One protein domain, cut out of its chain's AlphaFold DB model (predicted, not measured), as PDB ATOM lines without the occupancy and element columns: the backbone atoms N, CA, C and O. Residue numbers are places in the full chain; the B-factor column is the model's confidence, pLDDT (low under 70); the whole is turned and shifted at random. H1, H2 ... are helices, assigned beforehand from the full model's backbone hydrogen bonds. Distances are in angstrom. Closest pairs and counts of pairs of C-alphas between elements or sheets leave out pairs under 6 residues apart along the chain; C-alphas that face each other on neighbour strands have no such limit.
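AT A GLANCE: This is residues 28 to 114 of the 363 residues of an uncharacterized protein of Digitaria exilis (UniProt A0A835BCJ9). Two helical hairpins, H2 with H1 and H6 with H5, stand crosswise to each other, and the short helix H3 fits between H1 and H6 and meets both hairpins. The small H4 packs on H1 at one end of the domain. The printed part has 87 residues with six named helices, H1 to H6 in order, and no named strand: all helix. It is compact, with a radius of gyration of the C-alphas of 11.5 A, and rounded, spanning 31 by 28 by 22 A.

IN THESE COORDINATES: H2, residues 48 to 60, runs 18.3 A from C-alpha 48 at (35.596, 20.449, 30.421). H6, residues 100 to 112, runs 19.0 A and ends at C-alpha 112 at (53.704, 40.967, 16.542). H1 is residues 30 to 40, 15.2 A, H5 residues 83 to 92, 14.2 A, H3 residues 64 to 71, 10.6 A, and H4 residues 74 to 78, 6.2 A.

HOW THE PARTS SIT: H2 and H1 form a hairpin at a shallow tilt of 17 degrees, opposite ways; their closest C-alphas, of Cys 50 and Leu 40, are 5.0 A apart. H2 touches H5 with residues 51 to 55 alone, closest at C-alphas 54 and 90, 6.2 A, at 72 degrees, only just about perpendicular. H3, the hub, touches H6 at a steep tilt of 51 degrees, closest at C-alphas 68 and 108, 5.1 A. H3 touches H1 at C-alphas 70 and 30, their closest, 4.7 A, and H5 at C-alphas 71 and 83, their closest, 4.9 A. H2 and H3 touch only at the corner. H5 and H6 form a hairpin at 10 degrees, closest at C-alphas 83 and 108, 7.2 A. H4 touches H1, closest at C-alphas 76 and 38, 6.0 A. H2 and H6 are apart. Every O i to N i+4 pair is within hydrogen-bond range in H1, H3, H4 and H5, and 6 of 9 in both H2 and H6.

THE WHOLE: The C-alphas farthest apart, of Ala 48 and Arg 114, are 36.3 A apart. The printed part has no cut, and no link is long. Mean pLDDT of the printed part is 74.1; residues 43 to 44, 60 to 62 and 96 to 114 are under 70.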
ATOM      1  N   CYS A  28      56.619  22.653  25.182       75.19
ATOM      2  CA  CYS A  28      55.504  23.222  24.418       75.19
ATOM      3  C   CYS A  28      55.537  22.878  22.918       75.19
ATOM      4  O   CYS A  28      56.205  23.573  22.149       75.19
ATOM      5  N   GLU A  29      54.854  21.805  22.510       86.44
ATOM      6  CA  GLU A  29      54.731  21.454  21.097       86.44
ATOM      7  C   GLU A  29      53.449  22.096  20.556       86.44
ATOM      8  O   GLU A  29      52.350  21.574  20.775       86.44
ATOM      9  N   PRO A  30      53.541  23.248  19.870       82.12
ATOM     10  CA  PRO A  30      52.358  24.040  19.579       82.12
ATOM     11  C   PRO A  30      51.422  23.338  18.580       82.12
ATOM     12  O   PRO A  30      50.226  23.603  18.599       82.12
ATOM     13  N   SER A  31      51.942  22.421  17.748       84.19
ATOM     14  CA  SER A  31      51.206  21.763  16.652       84.19
ATOM     15  C   SER A  31      50.182  20.747  17.120       84.19
ATOM     16  O   SER A  31      49.043  20.719  16.643       84.19
ATOM     17  N   ASN A  32      50.575  19.925  18.086       85.69
ATOM     18  CA  ASN A  32      49.686  18.944  18.683       85.69
ATOM     19  C   ASN A  32      48.604  19.648  19.516       85.69
ATOM     20  O   ASN A  32      47.412  19.400  19.345       85.69
ATOM     21  N   LEU A  33      49.019  20.636  20.310       84.75
ATOM     22  CA  LEU A  33      48.135  21.443  21.144       84.75
ATOM     23  C   LEU A  33      47.096  22.215  20.334       84.75
ATOM     24  O   LEU A  33      45.917  22.187  20.664       84.75
ATOM     25  N   ALA A  34      47.515  22.859  19.245       87.12
ATOM     26  CA  ALA A  34      46.607  23.555  18.346       87.12
ATOM     27  C   ALA A  34      45.555  22.617  17.756       87.12
ATOM     28  O   ALA A  34      44.389  22.976  17.646       87.12
ATOM     29  N   THR A  35      45.958  21.399  17.395       87.00
ATOM     30  CA  THR A  35      45.038  20.408  16.831       87.00
ATOM     31  C   THR A  35      44.030  19.941  17.878       87.00
ATOM     32  O   THR A  35      42.844  19.864  17.579       87.00
ATOM     33  N   GLN A  36      44.473  19.692  19.112       86.06
ATOM     34  CA  GLN A  36      43.576  19.334  20.210       86.06
ATOM     35  C   GLN A  36      42.606  20.476  20.529       86.06
ATOM     36  O   GLN A  36      41.402  20.262  20.576       86.06
ATOM     37  N   ILE A  37      43.099  21.707  20.657       84.56
ATOM     38  CA  ILE A  37      42.259  22.873  20.944       84.56
ATOM     39  C   ILE A  37      41.257  23.109  19.810       84.56
ATOM     40  O   ILE A  37      40.079  23.274  20.083       84.56
ATOM     41  N   ALA A  38      41.672  23.047  18.544       86.12
ATOM     42  CA  ALA A  38      40.756  23.226  17.416       86.12
ATOM     43  C   ALA A  38      39.694  22.113  17.304       86.12
ATOM     44  O   ALA A  38      38.609  22.362  16.787       86.12
ATOM     45  N   LEU A  39      39.990  20.893  17.768       85.62
ATOM     46  CA  LEU A  39      39.044  19.769  17.748       85.62
ATOM     47  C   LEU A  39      38.079  19.769  18.940       85.62
ATOM     48  O   LEU A  39      36.939  19.333  18.801       85.62
ATOM     49  N   LEU A  40      38.547  20.194  20.114       83.94
ATOM     50  CA  LEU A  40      37.819  20.069  21.380       83.94
ATOM     51  C   LEU A  40      37.169  21.384  21.827       83.94
ATOM     52  O   LEU A  40      36.180  21.353  22.559       83.94
ATOM     53  N   CYS A  41      37.701  22.532  21.403       84.12
ATOM     54  CA  CYS A  41      37.208  23.846  21.793       84.12
ATOM     55  C   CYS A  41      36.349  24.471  20.696       84.12
ATOM     56  O   CYS A  41      36.799  24.681  19.571       84.12
ATOM     57  N   MET A  42      35.131  24.858  21.070       79.31
ATOM     58  CA  MET A  42      34.340  25.819  20.311       79.31
ATOM     59  C   MET A  42      34.586  27.228  20.875       79.31
ATOM     60  O   MET A  42      34.726  27.362  22.093       79.31
ATOM     61  N   PRO A  43      34.624  28.272  20.026       66.44
ATOM     62  CA  PRO A  43      35.020  29.632  20.414       66.44
ATOM     63  C   PRO A  43      34.188  30.246  21.552       66.44
ATOM     64  O   PRO A  43      34.715  31.074  22.288       66.44
ATOM     65  N   ASP A  44      32.951  29.784  21.764       67.38
ATOM     66  CA  ASP A  44      32.027  30.331  22.771       67.38
ATOM     67  C   ASP A  44      31.617  29.335  23.871       67.38
ATOM     68  O   ASP A  44      30.797  29.660  24.733       67.38
ATOM     69  N   MET A  45      32.160  28.111  23.874       76.38
ATOM     70  CA  MET A  45      31.781  27.085  24.856       76.38
ATOM     71  C   MET A  45      33.006  26.339  25.408       76.38
ATOM     72  O   MET A  45      33.415  25.317  24.845       76.38
ATOM     73  N   PRO A  46      33.588  26.811  26.531       77.62
ATOM     74  CA  PRO A  46      34.649  26.101  27.236       77.62
ATOM     75  C   PRO A  46      34.051  24.884  27.945       77.62
ATOM     76  O   PRO A  46      33.621  24.936  29.096       77.62
ATOM     77  N   THR A  47      33.967  23.769  27.231       84.50
ATOM     78  CA  THR A  47      33.601  22.487  27.834       84.50
ATOM     79  C   THR A  47      34.792  21.935  28.626       84.50
ATOM     80  O   THR A  47      35.948  22.223  28.316       84.50
ATOM     81  N   ALA A  48      34.538  21.112  29.649       83.81
ATOM     82  CA  ALA A  48      35.596  20.449  30.421       83.81
ATOM     83  C   ALA A  48      36.715  19.802  29.560       83.81
ATOM     84  O   ALA A  48      37.884  20.066  29.846       83.81
ATOM     85  N   PRO A  49      36.417  19.057  28.469       82.88
ATOM     86  CA  PRO A  49      37.456  18.467  27.617       82.88
ATOM     87  C   PRO A  49      38.256  19.489  26.787       82.88
ATOM     88  O   PRO A  49      39.350  19.173  26.327       82.88
ATOM     89  N   CYS A  50      37.752  20.712  26.604       86.75
ATOM     90  CA  CYS A  50      38.502  21.819  26.005       86.75
ATOM     91  C   CYS A  50      39.461  22.470  27.017       86.75
ATOM     92  O   CYS A  50      40.586  22.837  26.680       86.75
ATOM     93  N   CYS A  51      39.039  22.597  28.275       87.94
ATOM     94  CA  CYS A  51      39.823  23.285  29.298       87.94
ATOM     95  C   CYS A  51      41.072  22.522  29.739       87.94
ATOM     96  O   CYS A  51      42.085  23.137  30.070       87.94
ATOM     97  N   GLU A  52      41.023  21.195  29.718       85.88
ATOM     98  CA  GLU A  52      42.124  20.338  30.152       85.88
ATOM     99  C   GLU A  52      43.423  20.549  29.343       85.88
ATOM    100  O   GLU A  52      44.444  20.884  29.954       85.88
ATOM    101  N   PRO A  53      43.426  20.497  27.992       80.31
ATOM    102  CA  PRO A  53      44.630  20.776  27.203       80.31
ATOM    103  C   PRO A  53      45.066  22.247  27.278       80.31
ATOM    104  O   PRO A  53      46.264  22.540  27.280       80.31
ATOM    105  N   VAL A  54      44.119  23.184  27.383       83.38
ATOM    106  CA  VAL A  54      44.409  24.623  27.467       83.38
ATOM    107  C   VAL A  54      45.118  24.960  28.781       83.38
ATOM    108  O   VAL A  54      46.136  25.649  28.771       83.38
ATOM    109  N   VAL A  55      44.665  24.426  29.914       85.19
ATOM    110  CA  VAL A  55      45.320  24.641  31.215       85.19
ATOM    111  C   VAL A  55      46.632  23.857  31.315       85.19
ATOM    112  O   VAL A  55      47.633  24.393  31.800       85.19
ATOM    113  N   ALA A  56      46.671  22.625  30.796       80.25
ATOM    114  CA  ALA A  56      47.893  21.828  30.741       80.25
ATOM    115  C   ALA A  56      48.997  22.521  29.926       80.25
ATOM    116  O   ALA A  56      50.156  22.497  30.331       80.25
ATOM    117  N   SER A  57      48.651  23.213  28.834       77.00
ATOM    118  CA  SER A  57      49.621  23.934  27.997       77.00
ATOM    119  C   SER A  57      50.440  24.978  28.756       77.00
ATOM    120  O   SER A  57      51.660  25.062  28.601       77.00
ATOM    121  N   VAL A  58      49.777  25.745  29.622       79.56
ATOM    122  CA  VAL A  58      50.409  26.810  30.402       79.56
ATOM    123  C   VAL A  58      51.248  26.214  31.526       79.56
ATOM    124  O   VAL A  58      52.348  26.699  31.793       79.56
ATOM    125  N   ASN A  59      50.767  25.131  32.137       76.69
ATOM    126  CA  ASN A  59      51.465  24.449  33.224       76.69
ATOM    127  C   ASN A  59      52.714  23.682  32.752       76.69
ATOM    128  O   ASN A  59      53.678  23.588  33.504       76.69
ATOM    129  N   LEU A  60      52.713  23.152  31.524       68.19
ATOM    130  CA  LEU A  60      53.791  22.308  30.990       68.19
ATOM    131  C   LEU A  60      54.810  23.078  30.137       68.19
ATOM    132  O   LEU A  60      55.970  22.686  30.051       68.19
ATOM    133  N   GLY A  61      54.395  24.174  29.494       61.16
ATOM    134  CA  GLY A  61      55.166  24.845  28.441       61.16
ATOM    135  C   GLY A  61      55.938  26.100  28.853       61.16
ATOM    136  O   GLY A  61      56.402  26.827  27.976       61.16
ATOM    137  N   GLY A  62      56.053  26.393  30.150       68.00
ATOM    138  CA  GLY A  62      56.675  27.634  30.628       68.00
ATOM    139  C   GLY A  62      55.735  28.844  30.586       68.00
ATOM    140  O   GLY A  62      56.182  29.977  30.415       68.00
ATOM    141  N   GLY A  63      54.431  28.615  30.737       77.19
ATOM    142  CA  GLY A  63      53.447  29.678  30.874       77.19
ATOM    143  C   GLY A  63      52.879  30.182  29.548       77.19
ATOM    144  O   GLY A  63      52.791  29.475  28.543       77.19
ATOM    145  N   VAL A  64      52.482  31.451  29.551       74.44
ATOM    146  CA  VAL A  64      51.802  32.095  28.423       74.44
ATOM    147  C   VAL A  64      52.589  32.148  27.097       74.44
ATOM    148  O   VAL A  64      51.958  32.063  26.043       74.44
ATOM    149  N   PRO A  65      53.936  32.227  27.067       80.00
ATOM    150  CA  PRO A  65      54.679  32.225  25.804       80.00
ATOM    151  C   PRO A  65      54.389  31.002  24.922       80.00
ATOM    152  O   PRO A  65      54.399  31.114  23.696       80.00
ATOM    153  N   CYS A  66      54.090  29.851  25.532       83.25
ATOM    154  CA  CYS A  66      53.654  28.652  24.823       83.25
ATOM    155  C   CYS A  66      52.306  28.870  24.126       83.25
ATOM    156  O   CYS A  66      52.162  28.626  22.928       83.25
ATOM    157  N   LEU A  67      51.342  29.421  24.860       82.62
ATOM    158  CA  LEU A  67      49.986  29.678  24.387       82.62
ATOM    159  C   LEU A  67      49.972  30.713  23.245       82.62
ATOM    160  O   LEU A  67      49.253  30.544  22.263       82.62
ATOM    161  N   CYS A  68      50.864  31.710  23.287       83.19
ATOM    162  CA  CYS A  68      51.063  32.645  22.174       83.19
ATOM    163  C   CYS A  68      51.612  31.967  20.905       83.19
ATOM    164  O   CYS A  68      51.231  32.336  19.797       83.19
ATOM    165  N   ARG A  69      52.495  30.964  21.037       83.12
ATOM    166  CA  ARG A  69      52.989  30.188  19.880       83.12
ATOM    167  C   ARG A  69      51.910  29.283  19.293       83.12
ATOM    168  O   ARG A  69      51.898  29.073  18.086       83.12
ATOM    169  N   VAL A  70      51.008  28.776  20.131       85.00
ATOM    170  CA  VAL A  70      49.830  28.014  19.693       85.00
ATOM    171  C   VAL A  70      48.863  28.914  18.920       85.00
ATOM    172  O   VAL A  70      48.369  28.519  17.870       85.00
ATOM    173  N   ALA A  71      48.656  30.152  19.377       84.19
ATOM    174  CA  ALA A  71      47.819  31.128  18.678       84.19
ATOM    175  C   ALA A  71      48.359  31.517  17.290       84.19
ATOM    176  O   ALA A  71      47.585  31.858  16.403       84.19
ATOM    177  N   ALA A  72      49.677  31.443  17.085       81.25
ATOM    178  CA  ALA A  72      50.306  31.707  15.790       81.25
ATOM    179  C   ALA A  72      50.160  30.546  14.786       81.25
ATOM    180  O   ALA A  72      50.699  30.615  13.681       81.25
ATOM    181  N   GLN A  73      49.480  29.457  15.152       85.69
ATOM    182  CA  GLN A  73      49.353  28.306  14.275       85.69
ATOM    183  C   GLN A  73      48.232  28.445  13.246       85.69
ATOM    184  O   GLN A  73      47.104  28.782  13.607       85.69
ATOM    185  N   PRO A  74      48.479  28.048  11.983       79.38
ATOM    186  CA  PRO A  74      47.502  28.198  10.907       79.38
ATOM    187  C   PRO A  74      46.211  27.414  11.166       79.38
ATOM    188  O   PRO A  74      45.134  27.862  10.791       79.38
ATOM    189  N   ARG A  75      46.292  26.269  11.861       78.00
ATOM    190  CA  ARG A  75      45.115  25.454  12.202       78.00
ATOM    191  C   ARG A  75      44.140  26.170  13.132       78.00
ATOM    192  O   ARG A  75      42.940  25.966  13.004       78.00
ATOM    193  N   LEU A  76      44.641  27.009  14.038       79.12
ATOM    194  CA  LEU A  76      43.788  27.789  14.933       79.12
ATOM    195  C   LEU A  76      43.190  29.005  14.237       79.12
ATOM    196  O   LEU A  76      42.023  29.312  14.459       79.12
ATOM    197  N   VAL A  77      43.960  29.642  13.352       76.56
ATOM    198  CA  VAL A  77      43.467  30.748  12.520       76.56
ATOM    199  C   VAL A  77      42.312  30.272  11.635       76.56
ATOM    200  O   VAL A  77      41.270  30.918  11.589       76.56
ATOM    201  N   LEU A  78      42.444  29.091  11.021       79.81
ATOM    202  CA  LEU A  78      41.371  28.444  10.250       79.81
ATOM    203  C   LEU A  78      40.135  28.110  11.100       79.81
ATOM    204  O   LEU A  78      39.020  28.124  10.589       79.81
ATOM    205  N   ALA A  79      40.322  27.831  12.391       78.62
ATOM    206  CA  ALA A  79      39.236  27.602  13.341       78.62
ATOM    207  C   ALA A  79      38.632  28.907  13.910       78.62
ATOM    208  O   ALA A  79      37.751  28.845  14.764       78.62
ATOM    209  N   GLY A  80      39.101  30.087  13.479       79.81
ATOM    210  CA  GLY A  80      38.648  31.393  13.984       79.81
ATOM    211  C   GLY A  80      39.141  31.731  15.400       79.81
ATOM    212  O   GLY A  80      38.687  32.697  16.021       79.81
ATOM    213  N   LEU A  81      40.079  30.948  15.934       80.56
ATOM    214  CA  LEU A  81      40.617  31.107  17.280       80.56
ATOM    215  C   LEU A  81      41.838  32.031  17.248       80.56
ATOM    216  O   LEU A  81      42.964  31.617  16.983       80.56
ATOM    217  N   ASN A  82      41.599  33.300  17.564       82.19
ATOM    218  CA  ASN A  82      42.646  34.305  17.729       82.19
ATOM    219  C   ASN A  82      43.321  34.208  19.103       82.19
ATOM    220  O   ASN A  82      42.773  33.636  20.045       82.19
ATOM    221  N   ALA A  83      44.489  34.842  19.253       82.25
ATOM    222  CA  ALA A  83      45.214  34.902  20.527       82.25
ATOM    223  C   ALA A  83      44.348  35.430  21.686       82.25
ATOM    224  O   ALA A  83      44.409  34.913  22.799       82.25
ATOM    225  N   SER A  84      43.502  36.425  21.411       80.62
ATOM    226  CA  SER A  84      42.531  36.974  22.358       80.62
ATOM    227  C   SER A  84      41.440  35.968  22.735       80.62
ATOM    228  O   SER A  84      41.121  35.857  23.917       80.62
ATOM    229  N   HIS A  85      40.921  35.188  21.780       82.38
ATOM    230  CA  HIS A  85      39.956  34.116  22.062       82.38
ATOM    231  C   HIS A  85      40.580  33.011  22.907       82.38
ATOM    232  O   HIS A  85      40.004  32.601  23.908       82.38
ATOM    233  N   LEU A  86      41.786  32.573  22.553       83.56
ATOM    234  CA  LEU A  86      42.539  31.580  23.316       83.56
ATOM    235  C   LEU A  86      42.787  32.030  24.760       83.56
ATOM    236  O   LEU A  86      42.695  31.229  25.692       83.56
ATOM    237  N   LEU A  87      43.077  33.319  24.949       83.31
ATOM    238  CA  LEU A  87      43.272  33.877  26.276       83.31
ATOM    239  C   LEU A  87      41.957  33.963  27.060       83.31
ATOM    240  O   LEU A  87      41.931  33.592  28.231       83.31
ATOM    241  N   ALA A  88      40.864  34.374  26.413       84.00
ATOM    242  CA  ALA A  88      39.530  34.370  27.008       84.00
ATOM    243  C   ALA A  88      39.112  32.953  27.439       84.00
ATOM    244  O   ALA A  88      38.685  32.760  28.578       84.00
ATOM    245  N   LEU A  89      39.344  31.946  26.591       84.38
ATOM    246  CA  LEU A  89      39.146  30.526  26.898       84.38
ATOM    247  C   LEU A  89      39.970  30.087  28.111       84.38
ATOM    248  O   LEU A  89      39.420  29.505  29.040       84.38
ATOM    249  N   TYR A  90      41.260  30.424  28.162       84.88
ATOM    250  CA  TYR A  90      42.104  30.110  29.319       84.88
ATOM    251  C   TYR A  90      41.569  30.729  30.620       84.88
ATOM    252  O   TYR A  90      41.543  30.065  31.659       84.88
ATOM    253  N   THR A  91      41.091  31.977  30.570       84.75
ATOM    254  CA  THR A  91      40.484  32.627  31.740       84.75
ATOM    255  C   THR A  91      39.149  31.999  32.138       84.75
ATOM    256  O   THR A  91      38.913  31.790  33.328       84.75
ATOM    257  N   ALA A  92      38.314  31.623  31.166       84.62
ATOM    258  CA  ALA A  92      37.032  30.964  31.400       84.62
ATOM    259  C   ALA A  92      37.204  29.547  31.970       84.62
ATOM    260  O   ALA A  92      36.412  29.108  32.798       84.62
ATOM    261  N   CYS A  93      38.293  28.868  31.605       85.69
ATOM    262  CA  CYS A  93      38.699  27.578  32.157       85.69
ATOM    263  C   CYS A  93      39.288  27.659  33.580       85.69
ATOM    264  O   CYS A  93      39.788  26.659  34.093       85.69
ATOM    265  N   GLY A  94      39.264  28.834  34.225       81.69
ATOM    266  CA  GLY A  94      39.768  29.025  35.588       81.69
ATOM    267  C   GLY A  94      41.293  29.123  35.685       81.69
ATOM    268  O   GLY A  94      41.850  29.006  36.773       81.69
ATOM    269  N   GLY A  95      41.987  29.359  34.565       75.12
ATOM    270  CA  GLY A  95      43.450  29.369  34.480       75.12
ATOM    271  C   GLY A  95      44.166  30.518  35.203       75.12
ATOM    272  O   GLY A  95      45.390  30.581  35.187       75.12
ATOM    273  N   LEU A  96      43.476  31.442  35.869       58.44
ATOM    274  CA  LEU A  96      44.131  32.569  36.539       58.44
ATOM    275  C   LEU A  96      44.815  32.154  37.852       58.44
ATOM    276  O   LEU A  96      44.309  32.388  38.946       58.44
ATOM    277  N   ARG A  97      46.050  31.649  37.756       53.91
ATOM    278  CA  ARG A  97      47.047  31.971  38.787       53.91
ATOM    279  C   ARG A  97      47.409  33.445  38.589       53.91
ATOM    280  O   ARG A  97      47.748  33.861  37.482       53.91
ATOM    281  N   THR A  98      47.276  34.225  39.653       46.00
ATOM    282  CA  THR A  98      47.170  35.695  39.755       46.00
ATOM    283  C   THR A  98      48.232  36.562  39.055       46.00
ATOM    284  O   THR A  98      48.107  37.780  39.079       46.00
ATOM    285  N   GLU A  99      49.228  35.993  38.375       49.75
ATOM    286  CA  GLU A  99      50.302  36.742  37.698       49.75
ATOM    287  C   GLU A  99      50.322  36.578  36.162       49.75
ATOM    288  O   GLU A  99      50.949  37.369  35.461       49.75
ATOM    289  N   GLY A 100      49.606  35.598  35.592       50.47
ATOM    290  CA  GLY A 100      49.726  35.247  34.166       50.47
ATOM    291  C   GLY A 100      48.921  36.112  33.187       50.47
ATOM    292  O   GLY A 100      49.336  36.286  32.044       50.47
ATOM    293  N   ALA A 101      47.787  36.685  33.599       49.84
ATOM    294  CA  ALA A 101      46.851  37.337  32.672       49.84
ATOM    295  C   ALA A 101      47.369  38.671  32.094       49.84
ATOM    296  O   ALA A 101      47.191  38.942  30.906       49.84
ATOM    297  N   HIS A 102      48.082  39.472  32.893       46.91
ATOM    298  CA  HIS A 102      48.717  40.710  32.416       46.91
ATOM    299  C   HIS A 102      49.941  40.439  31.524       46.91
ATOM    300  O   HIS A 102      50.192  41.167  30.557       46.91
ATOM    301  N   LEU A 103      50.680  39.363  31.808       49.28
ATOM    302  CA  LEU A 103      51.804  38.893  30.992       49.28
ATOM    303  C   LEU A 103      51.336  38.229  29.692       49.28
ATOM    304  O   LEU A 103      52.061  38.226  28.703       49.28
ATOM    305  N   ALA A 104      50.114  37.705  29.667       53.06
ATOM    306  CA  ALA A 104      49.543  37.065  28.499       53.06
ATOM    307  C   ALA A 104      49.160  38.036  27.387       53.06
ATOM    308  O   ALA A 104      49.576  37.877  26.237       53.06
ATOM    309  N   ALA A 105      48.392  39.062  27.752       49.03
ATOM    310  CA  ALA A 105      47.958  40.093  26.822       49.03
ATOM    311  C   ALA A 105      49.158  40.892  26.280       49.03
ATOM    312  O   ALA A 105      49.235  41.164  25.086       49.03
ATOM    313  N   SER A 106      50.149  41.192  27.128       51.62
ATOM    314  CA  SER A 106      51.375  41.887  26.704       51.62
ATOM    315  C   SER A 106      52.373  40.976  25.970       51.62
ATOM    316  O   SER A 106      53.032  41.420  25.027       51.62
ATOM    317  N   GLY A 107      52.464  39.698  26.348       53.47
ATOM    318  CA  GLY A 107      53.420  38.733  25.806       53.47
ATOM    319  C   GLY A 107      53.107  38.276  24.382       53.47
ATOM    320  O   GLY A 107      54.024  38.176  23.567       53.47
ATOM    321  N   CYS A 108      51.830  38.061  24.044       58.44
ATOM    322  CA  CYS A 108      51.460  37.707  22.670       58.44
ATOM    323  C   CYS A 108      51.566  38.917  21.727       58.44
ATOM    324  O   CYS A 108      51.966  38.775  20.572       58.44
ATOM    325  N   GLN A 109      51.272  40.122  22.223       53.34
ATOM    326  CA  GLN A 109      51.299  41.341  21.418       53.34
ATOM    327  C   GLN A 109      52.738  41.798  21.122       53.34
ATOM    328  O   GLN A 109      53.051  42.142  19.985       53.34
ATOM    329  N   ALA A 110      53.664  41.673  22.081       46.25
ATOM    330  CA  ALA A 110      55.079  42.011  21.887       46.25
ATOM    331  C   ALA A 110      55.788  41.194  20.782       46.25
ATOM    332  O   ALA A 110      56.793  41.659  20.239       46.25
ATOM    333  N   GLY A 111      55.263  40.016  20.420       41.81
ATOM    334  CA  GLY A 111      55.762  39.205  19.304       41.81
ATOM    335  C   GLY A 111      55.345  39.706  17.915       41.81
ATOM    336  O   GLY A 111      56.059  39.456  16.949       41.81
ATOM    337  N   CYS A 112      54.236  40.449  17.811       42.12
ATOM    338  CA  CYS A 112      53.704  40.967  16.542       42.12
ATOM    339  C   CYS A 112      53.980  42.465  16.314       42.12
ATOM    340  O   CYS A 112      54.072  42.908  15.170       42.12
ATOM    341  N   SER A 113      54.168  43.268  17.368       39.22
ATOM    342  CA  SER A 113      54.171  44.739  17.255       39.22
ATOM    343  C   SER A 113      55.345  45.371  16.495       39.22
ATOM    344  O   SER A 113      55.345  46.585  16.306       39.22
ATOM    345  N   ARG A 114      56.364  44.616  16.063       39.38
ATOM    346  CA  ARG A 114      57.481  45.188  15.277       39.38
ATOM    347  C   ARG A 114      57.372  44.965  13.768       39.38
ATOM    348  O   ARG A 114      58.208  45.500  13.049       39.38
TER     349      ARG A 114